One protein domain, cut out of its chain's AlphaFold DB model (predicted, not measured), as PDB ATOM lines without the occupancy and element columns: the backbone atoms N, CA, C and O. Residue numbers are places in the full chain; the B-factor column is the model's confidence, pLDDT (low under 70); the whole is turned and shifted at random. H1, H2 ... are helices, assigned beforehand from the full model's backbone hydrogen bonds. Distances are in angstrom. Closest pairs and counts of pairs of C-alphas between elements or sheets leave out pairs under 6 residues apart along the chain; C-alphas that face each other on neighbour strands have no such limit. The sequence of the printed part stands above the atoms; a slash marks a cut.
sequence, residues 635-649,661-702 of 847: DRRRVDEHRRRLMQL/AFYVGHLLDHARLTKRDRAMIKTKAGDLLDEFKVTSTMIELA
ATOM      1  N   ASP A 635     169.488 117.080 283.592       81.69
ATOM      2  CA  ASP A 635     168.377 118.020 283.759       81.69
ATOM      3  C   ASP A 635     168.834 119.470 283.527       81.69
ATOM      4  O   ASP A 635     168.214 120.187 282.738       81.69
ATOM      5  N   ARG A 636     169.987 119.878 284.089       80.94
ATOM      6  CA  ARG A 636     170.594 121.197 283.813       80.94
ATOM      7  C   ARG A 636     170.823 121.418 282.321       80.94
ATOM      8  O   ARG A 636     170.430 122.449 281.792       80.94
ATOM      9  N   ARG A 637     171.376 120.433 281.608       77.31
ATOM     10  CA  ARG A 637     171.633 120.552 280.166       77.31
ATOM     11  C   ARG A 637     170.347 120.735 279.355       77.31
ATOM     12  O   ARG A 637     170.374 121.463 278.366       77.31
ATOM     13  N   ARG A 638     169.238 120.089 279.740       76.69
ATOM     14  CA  ARG A 638     167.933 120.253 279.070       76.69
ATOM     15  C   ARG A 638     167.354 121.647 279.315       76.69
ATOM     16  O   ARG A 638     166.858 122.253 278.362       76.69
ATOM     17  N   VAL A 639     167.468 122.161 280.544       72.44
ATOM     18  CA  VAL A 639     167.100 123.545 280.897       72.44
ATOM     19  C   VAL A 639     167.955 124.541 280.112       72.44
ATOM     20  O   VAL A 639     167.410 125.436 279.474       72.44
ATOM     21  N   ASP A 640     169.270 124.334 280.045       72.75
ATOM     22  CA  ASP A 640     170.188 125.184 279.280       72.75
ATOM     23  C   ASP A 640     169.917 125.136 277.773       72.75
ATOM     24  O   ASP A 640     170.087 126.137 277.079       72.75
ATOM     25  N   GLU A 641     169.515 123.981 277.237       75.56
ATOM     26  CA  GLU A 641     169.121 123.848 275.834       75.56
ATOM     27  C   GLU A 641     167.803 124.579 275.554       75.56
ATOM     28  O   GLU A 641     167.695 125.258 274.533       75.56
ATOM     29  N   HIS A 642     166.820 124.497 276.458       71.06
ATOM     30  CA  HIS A 642     165.580 125.272 276.350       71.06
ATOM     31  C   HIS A 642     165.850 126.772 276.454       71.06
ATOM     32  O   HIS A 642     165.389 127.523 275.597       71.06
ATOM     33  N   ARG A 643     166.670 127.198 277.421       65.94
ATOM     34  CA  ARG A 643     167.100 128.592 277.572       65.94
ATOM     35  C   ARG A 643     167.826 129.074 276.321       65.94
ATOM     36  O   ARG A 643     167.490 130.127 275.800       65.94
ATOM     37  N   ARG A 644     168.749 128.281 275.764       69.38
ATOM     38  CA  ARG A 644     169.419 128.612 274.494       69.38
ATOM     39  C   ARG A 644     168.445 128.733 273.329       69.38
ATOM     40  O   ARG A 644     168.582 129.668 272.554       69.38
ATOM     41  N   ARG A 645     167.472 127.829 273.195       69.94
ATOM     42  CA  ARG A 645     166.455 127.914 272.132       69.94
ATOM     43  C   ARG A 645     165.574 129.149 272.286       69.94
ATOM     44  O   ARG A 645     165.273 129.774 271.278       69.94
ATOM     45  N   LEU A 646     165.206 129.505 273.515       63.78
ATOM     46  CA  LEU A 646     164.440 130.713 273.816       63.78
ATOM     47  C   LEU A 646     165.244 131.976 273.471       63.78
ATOM     48  O   LEU A 646     164.746 132.831 272.755       63.78
ATOM     49  N   MET A 647     166.516 132.045 273.881       59.41
ATOM     50  CA  MET A 647     167.411 133.177 273.582       59.41
ATOM     51  C   MET A 647     167.791 133.273 272.092       59.41
ATOM     52  O   MET A 647     168.211 134.326 271.627       59.41
ATOM     53  N   GLN A 648     167.651 132.185 271.329       64.56
ATOM     54  CA  GLN A 648     167.845 132.163 269.874       64.56
ATOM     55  C   GLN A 648     166.612 132.626 269.082       64.56
ATOM     56  O   GLN A 648     166.704 132.765 267.861       64.56
ATOM     57  N   LEU A 649     165.467 132.867 269.731       59.78
ATOM     58  CA  LEU A 649     164.322 133.510 269.086       59.78
ATOM     59  C   LEU A 649     164.622 135.006 268.940       59.78
ATOM     60  O   LEU A 649     164.301 135.814 269.802       59.78
ATOM     61  N   ALA A 661     151.195 143.815 271.097       50.62
ATOM     62  CA  ALA A 661     150.093 142.906 271.458       50.62
ATOM     63  C   ALA A 661     150.121 141.586 270.654       50.62
ATOM     64  O   ALA A 661     149.567 140.570 271.071       50.62
ATOM     65  N   PHE A 662     150.793 141.597 269.500       57.66
ATOM     66  CA  PHE A 662     151.089 140.420 268.692       57.66
ATOM     67  C   PHE A 662     152.289 139.631 269.228       57.66
ATOM     68  O   PHE A 662     152.326 138.436 268.985       57.66
ATOM     69  N   TYR A 663     153.227 140.233 269.969       67.31
ATOM     70  CA  TYR A 663     154.479 139.599 270.401       67.31
ATOM     71  C   TYR A 663     154.241 138.451 271.378       67.31
ATOM     72  O   TYR A 663     154.749 137.358 271.155       67.31
ATOM     73  N   VAL A 664     153.386 138.632 272.390       80.00
ATOM     74  CA  VAL A 664     153.004 137.531 273.294       80.00
ATOM     75  C   VAL A 664     152.274 136.425 272.524       80.00
ATOM     76  O   VAL A 664     152.560 135.242 272.703       80.00
ATOM     77  N   GLY A 665     151.380 136.798 271.601       78.81
ATOM     78  CA  GLY A 665     150.733 135.848 270.691       78.81
ATOM     79  C   GLY A 665     151.745 135.079 269.836       78.81
ATOM     80  O   GLY A 665     151.686 133.856 269.755       78.81
ATOM     81  N   HIS A 666     152.729 135.783 269.282       78.56
ATOM     82  CA  HIS A 666     153.791 135.257 268.438       78.56
ATOM     83  C   HIS A 666     154.736 134.344 269.226       78.56
ATOM     84  O   HIS A 666     155.085 133.269 268.752       78.56
ATOM     85  N   LEU A 667     155.086 134.707 270.459       81.25
ATOM     86  CA  LEU A 667     155.924 133.919 271.360       81.25
ATOM     87  C   LEU A 667     155.224 132.600 271.731       81.25
ATOM     88  O   LEU A 667     155.828 131.529 271.643       81.25
ATOM     89  N   LEU A 668     153.918 132.648 272.018       87.56
ATOM     90  CA  LEU A 668     153.088 131.461 272.265       87.56
ATOM     91  C   LEU A 668     152.852 130.612 271.000       87.56
ATOM     92  O   LEU A 668     152.743 129.381 271.082       87.56
ATOM     93  N   ASP A 669     152.781 131.244 269.828       82.44
ATOM     94  CA  ASP A 669     152.656 130.576 268.532       82.44
ATOM     95  C   ASP A 669     153.954 129.876 268.112       82.44
ATOM     96  O   ASP A 669     153.928 128.713 267.696       82.44
ATOM     97  N   HIS A 670     155.102 130.521 268.316       80.50
ATOM     98  CA  HIS A 670     156.421 129.993 267.974       80.50
ATOM     99  C   HIS A 670     156.940 128.959 268.969       80.50
ATOM    100  O   HIS A 670     157.653 128.034 268.568       80.50
ATOM    101  N   ALA A 671     156.512 129.025 270.232       82.94
ATOM    102  CA  ALA A 671     156.777 127.985 271.223       82.94
ATOM    103  C   ALA A 671     156.068 126.650 270.903       82.94
ATOM    104  O   ALA A 671     156.316 125.645 271.568       82.94
ATOM    105  N   ARG A 672     155.214 126.610 269.863       88.12
ATOM    106  CA  ARG A 672     154.466 125.421 269.411       88.12
ATOM    107  C   ARG A 672     153.673 124.755 270.534       88.12
ATOM    108  O   ARG A 672     153.533 123.541 270.548       88.12
ATOM    109  N   LEU A 673     153.161 125.536 271.473       90.75
ATOM    110  CA  LEU A 673     152.440 125.043 272.643       90.75
ATOM    111  C   LEU A 673     151.097 124.414 272.246       90.75
ATOM    112  O   LEU A 673     150.412 124.921 271.350       90.75
ATOM    113  N   THR A 674     150.698 123.332 272.918       92.25
ATOM    114  CA  THR A 674     149.368 122.742 272.724       92.25
ATOM    115  C   THR A 674     148.269 123.712 273.182       92.25
ATOM    116  O   THR A 674     148.509 124.675 273.912       92.25
ATOM    117  N   LYS A 675     147.011 123.467 272.789       92.38
ATOM    118  CA  LYS A 675     145.879 124.268 273.298       92.38
ATOM    119  C   LYS A 675     145.771 124.203 274.830       92.38
ATOM    120  O   LYS A 675     145.377 125.192 275.442       92.38
ATOM    121  N   ARG A 676     146.142 123.064 275.430       93.88
ATOM    122  CA  ARG A 676     146.191 122.858 276.883       93.88
ATOM    123  C   ARG A 676     147.274 123.729 277.521       93.88
ATOM    124  O   ARG A 676     146.969 124.464 278.453       93.88
ATOM    125  N   ASP A 677     148.481 123.708 276.964       94.94
ATOM    126  CA  ASP A 677     149.623 124.506 277.429       94.94
ATOM    127  C   ASP A 677     149.294 126.006 277.447       94.94
ATOM    128  O   ASP A 677     149.499 126.692 278.446       94.94
ATOM    129  N   ARG A 678     148.690 126.517 276.364       95.00
ATOM    130  CA  ARG A 678     148.263 127.925 276.280       95.00
ATOM    131  C   ARG A 678     147.204 128.278 277.321       95.00
ATOM    132  O   ARG A 678     147.220 129.384 277.855       95.00
ATOM    133  N   ALA A 679     146.283 127.358 277.611       94.19
ATOM    134  CA  ALA A 679     145.270 127.556 278.643       94.19
ATOM    135  C   ALA A 679     145.886 127.562 280.051       94.19
ATOM    136  O   ALA A 679     145.502 128.399 280.867       94.19
ATOM    137  N   MET A 680     146.864 126.693 280.323       94.81
ATOM    138  CA  MET A 680     147.610 126.685 281.587       94.81
ATOM    139  C   MET A 680     148.379 127.990 281.797       94.81
ATOM    140  O   MET A 680     148.236 128.614 282.847       94.81
ATOM    141  N   ILE A 681     149.113 128.448 280.776       95.81
ATOM    142  CA  ILE A 681     149.854 129.714 280.833       95.81
ATOM    143  C   ILE A 681     148.900 130.885 281.052       95.81
ATOM    144  O   ILE A 681     149.109 131.670 281.968       95.81
ATOM    145  N   LYS A 682     147.804 130.971 280.289       96.19
ATOM    146  CA  LYS A 682     146.805 132.036 280.458       96.19
ATOM    147  C   LYS A 682     146.165 132.033 281.850       96.19
ATOM    148  O   LYS A 682     145.926 133.095 282.409       96.19
ATOM    149  N   THR A 683     145.884 130.853 282.405       96.06
ATOM    150  CA  THR A 683     145.264 130.727 283.736       96.06
ATOM    151  C   THR A 683     146.217 131.185 284.833       96.06
ATOM    152  O   THR A 683     145.792 131.865 285.764       96.06
ATOM    153  N   LYS A 684     147.503 130.838 284.725       95.06
ATOM    154  CA  LYS A 684     148.501 131.152 285.750       95.06
ATOM    155  C   LYS A 684     149.072 132.572 285.625       95.06
ATOM    156  O   LYS A 684     149.288 133.213 286.646       95.06
ATOM    157  N   ALA A 685     149.211 133.097 284.409       94.94
ATOM    158  CA  ALA A 685     149.611 134.485 284.165       94.94
ATOM    159  C   ALA A 685     148.482 135.501 284.455       94.94
ATOM    160  O   ALA A 685     148.745 136.695 284.584       94.94
ATOM    161  N   GLY A 686     147.227 135.046 284.563       95.44
ATOM    162  CA  GLY A 686     146.034 135.879 284.767       95.44
ATOM    163  C   GLY A 686     145.507 136.504 283.471       95.44
ATOM    164  O   GLY A 686     144.308 136.444 283.192       95.44
ATOM    165  N   ASP A 687     146.401 137.025 282.635       91.38
ATOM    166  CA  ASP A 687     146.122 137.449 281.266       91.38
ATOM    167  C   ASP A 687     147.298 137.121 280.325       91.38
ATOM    168  O   ASP A 687     148.313 136.570 280.745       91.38
ATOM    169  N   LEU A 688     147.123 137.382 279.024       89.56
ATOM    170  CA  LEU A 688     148.180 137.234 278.010       89.56
ATOM    171  C   LEU A 688     148.684 138.592 277.494       89.56
ATOM    172  O   LEU A 688     149.230 138.660 276.396       89.56
ATOM    173  N   LEU A 689     148.419 139.677 278.223       85.19
ATOM    174  CA  LEU A 689     148.823 141.027 277.828       85.19
ATOM    175  C   LEU A 689     150.164 141.411 278.459       85.19
ATOM    176  O   LEU A 689     150.911 142.185 277.871       85.19
ATOM    177  N   ASP A 690     150.478 140.848 279.624       83.06
ATOM    178  CA  ASP A 690     151.723 141.089 280.346       83.06
ATOM    179  C   ASP A 690     152.797 140.046 279.973       83.06
ATOM    180  O   ASP A 690     152.759 138.894 280.416       83.06
ATOM    181  N   GLU A 691     153.766 140.448 279.140       85.69
ATOM    182  CA  GLU A 691     154.873 139.591 278.689       85.69
ATOM    183  C   GLU A 691     155.659 139.003 279.859       85.69
ATOM    184  O   GLU A 691     156.021 137.826 279.821       85.69
ATOM    185  N   PHE A 692     155.918 139.792 280.902       82.38
ATOM    186  CA  PHE A 692     156.713 139.334 282.029       82.38
ATOM    187  C   PHE A 692     155.978 138.229 282.779       82.38
ATOM    188  O   PHE A 692     156.570 137.189 283.080       82.38
ATOM    189  N   LYS A 693     154.669 138.396 283.009       88.94
ATOM    190  CA  LYS A 693     153.844 137.340 283.610       88.94
ATOM    191  C   LYS A 693     153.769 136.107 282.722       88.94
ATOM    192  O   LYS A 693     153.918 135.002 283.237       88.94
ATOM    193  N   VAL A 694     153.579 136.263 281.411       93.06
ATOM    194  CA  VAL A 694     153.495 135.126 280.480       93.06
ATOM    195  C   VAL A 694     154.822 134.381 280.385       93.06
ATOM    196  O   VAL A 694     154.833 133.158 280.498       93.06
ATOM    197  N   THR A 695     155.941 135.087 280.250       86.44
ATOM    198  CA  THR A 695     157.275 134.489 280.115       86.44
ATOM    199  C   THR A 695     157.732 133.858 281.427       86.44
ATOM    200  O   THR A 695     158.198 132.720 281.418       86.44
ATOM    201  N   SER A 696     157.507 134.521 282.569       86.69
ATOM    202  CA  SER A 696     157.764 133.938 283.896       86.69
ATOM    203  C   SER A 696     156.909 132.694 284.119       86.69
ATOM    204  O   SER A 696     157.425 131.650 284.504       86.69
ATOM    205  N   THR A 697     155.625 132.744 283.754       94.25
ATOM    206  CA  THR A 697     154.725 131.585 283.823       94.25
ATOM    207  C   THR A 697     155.171 130.456 282.892       94.25
ATOM    208  O   THR A 697     155.090 129.291 283.268       94.25
ATOM    209  N   MET A 698     155.662 130.763 281.688       92.00
ATOM    210  CA  MET A 698     156.211 129.767 280.763       92.00
ATOM    211  C   MET A 698     157.472 129.098 281.313       92.00
ATOM    212  O   MET A 698     157.639 127.897 281.124       92.00
ATOM    213  N   ILE A 699     158.339 129.851 281.998       86.00
ATOM    214  CA  ILE A 699     159.534 129.318 282.664       86.00
ATOM    215  C   ILE A 699     159.127 128.441 283.852       86.00
ATOM    216  O   ILE A 699     159.615 127.320 283.979       86.00
ATOM    217  N   GLU A 700     158.200 128.912 284.686       87.19
ATOM    218  CA  GLU A 700     157.700 128.162 285.842       87.19
ATOM    219  C   GLU A 700     156.986 126.870 285.443       87.19
ATOM    220  O   GLU A 700     157.152 125.845 286.097       87.19
ATOM    221  N   LEU A 701     156.185 126.909 284.376       91.75
ATOM    222  CA  LEU A 701     155.456 125.749 283.870       91.75
ATOM    223  C   LEU A 701     156.292 124.904 282.907       91.75
ATOM    224  O   LEU A 701     155.774 123.922 282.390       91.75
ATOM    225  N   ALA A 702     157.562 125.228 282.643       90.12
ATOM    226  CA  ALA A 702     158.340 124.593 281.575       90.12
ATOM    227  C   ALA A 702     158.401 123.054 281.667       90.12
ATOM    228  O   ALA A 702     158.488 122.389 280.637       90.12
TER     229      ALA A 702
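Overview. This is residues 635 to 649 and 661 to 702 of the 847 residues of the protein "Hypothetical protein" of Symbiodinium sp. KB8 (UniProt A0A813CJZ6). Three short helices make a small cluster, H3 packing steeply on H4 with H2 near H4, and the longest helix, H1, lies to one side. The 57 printed residues, with four named helices, H1 to H4 along the chain, and no named strand, are all helix in class. The whole is compact, radius of gyration of the C-alphas 11.2 A, spanning 30 by 20 by 19 A.

Arrangement. H1, residues 635 to 647, is apart from H2, 661 to 670, H3, 675 to 685, and H4, 691 to 700. H3 and H4 touch, closest at C-alphas 685 and 693, 5.1 A. H2 and H4 are close but not clearly touching, closest at C-alphas 664 and 691, 6.1 A. Every O i to N i+4 pair is within hydrogen-bond range in H1, H3 and H4; 5 of 6 are in H2.

Along the chain. H1, 18.3 A from first to last C-alpha, begins at C-alpha 635 (168.377, 118.020, 283.759). H4 ends at C-alpha 700 (157.700, 128.162, 285.842).

Size, cuts and confidence. Residues 650 to 660 are not printed; C-alphas 649 and 661 are 17.2 A apart. Residues 643 to 649 and 661 to 663 have pLDDT under 70.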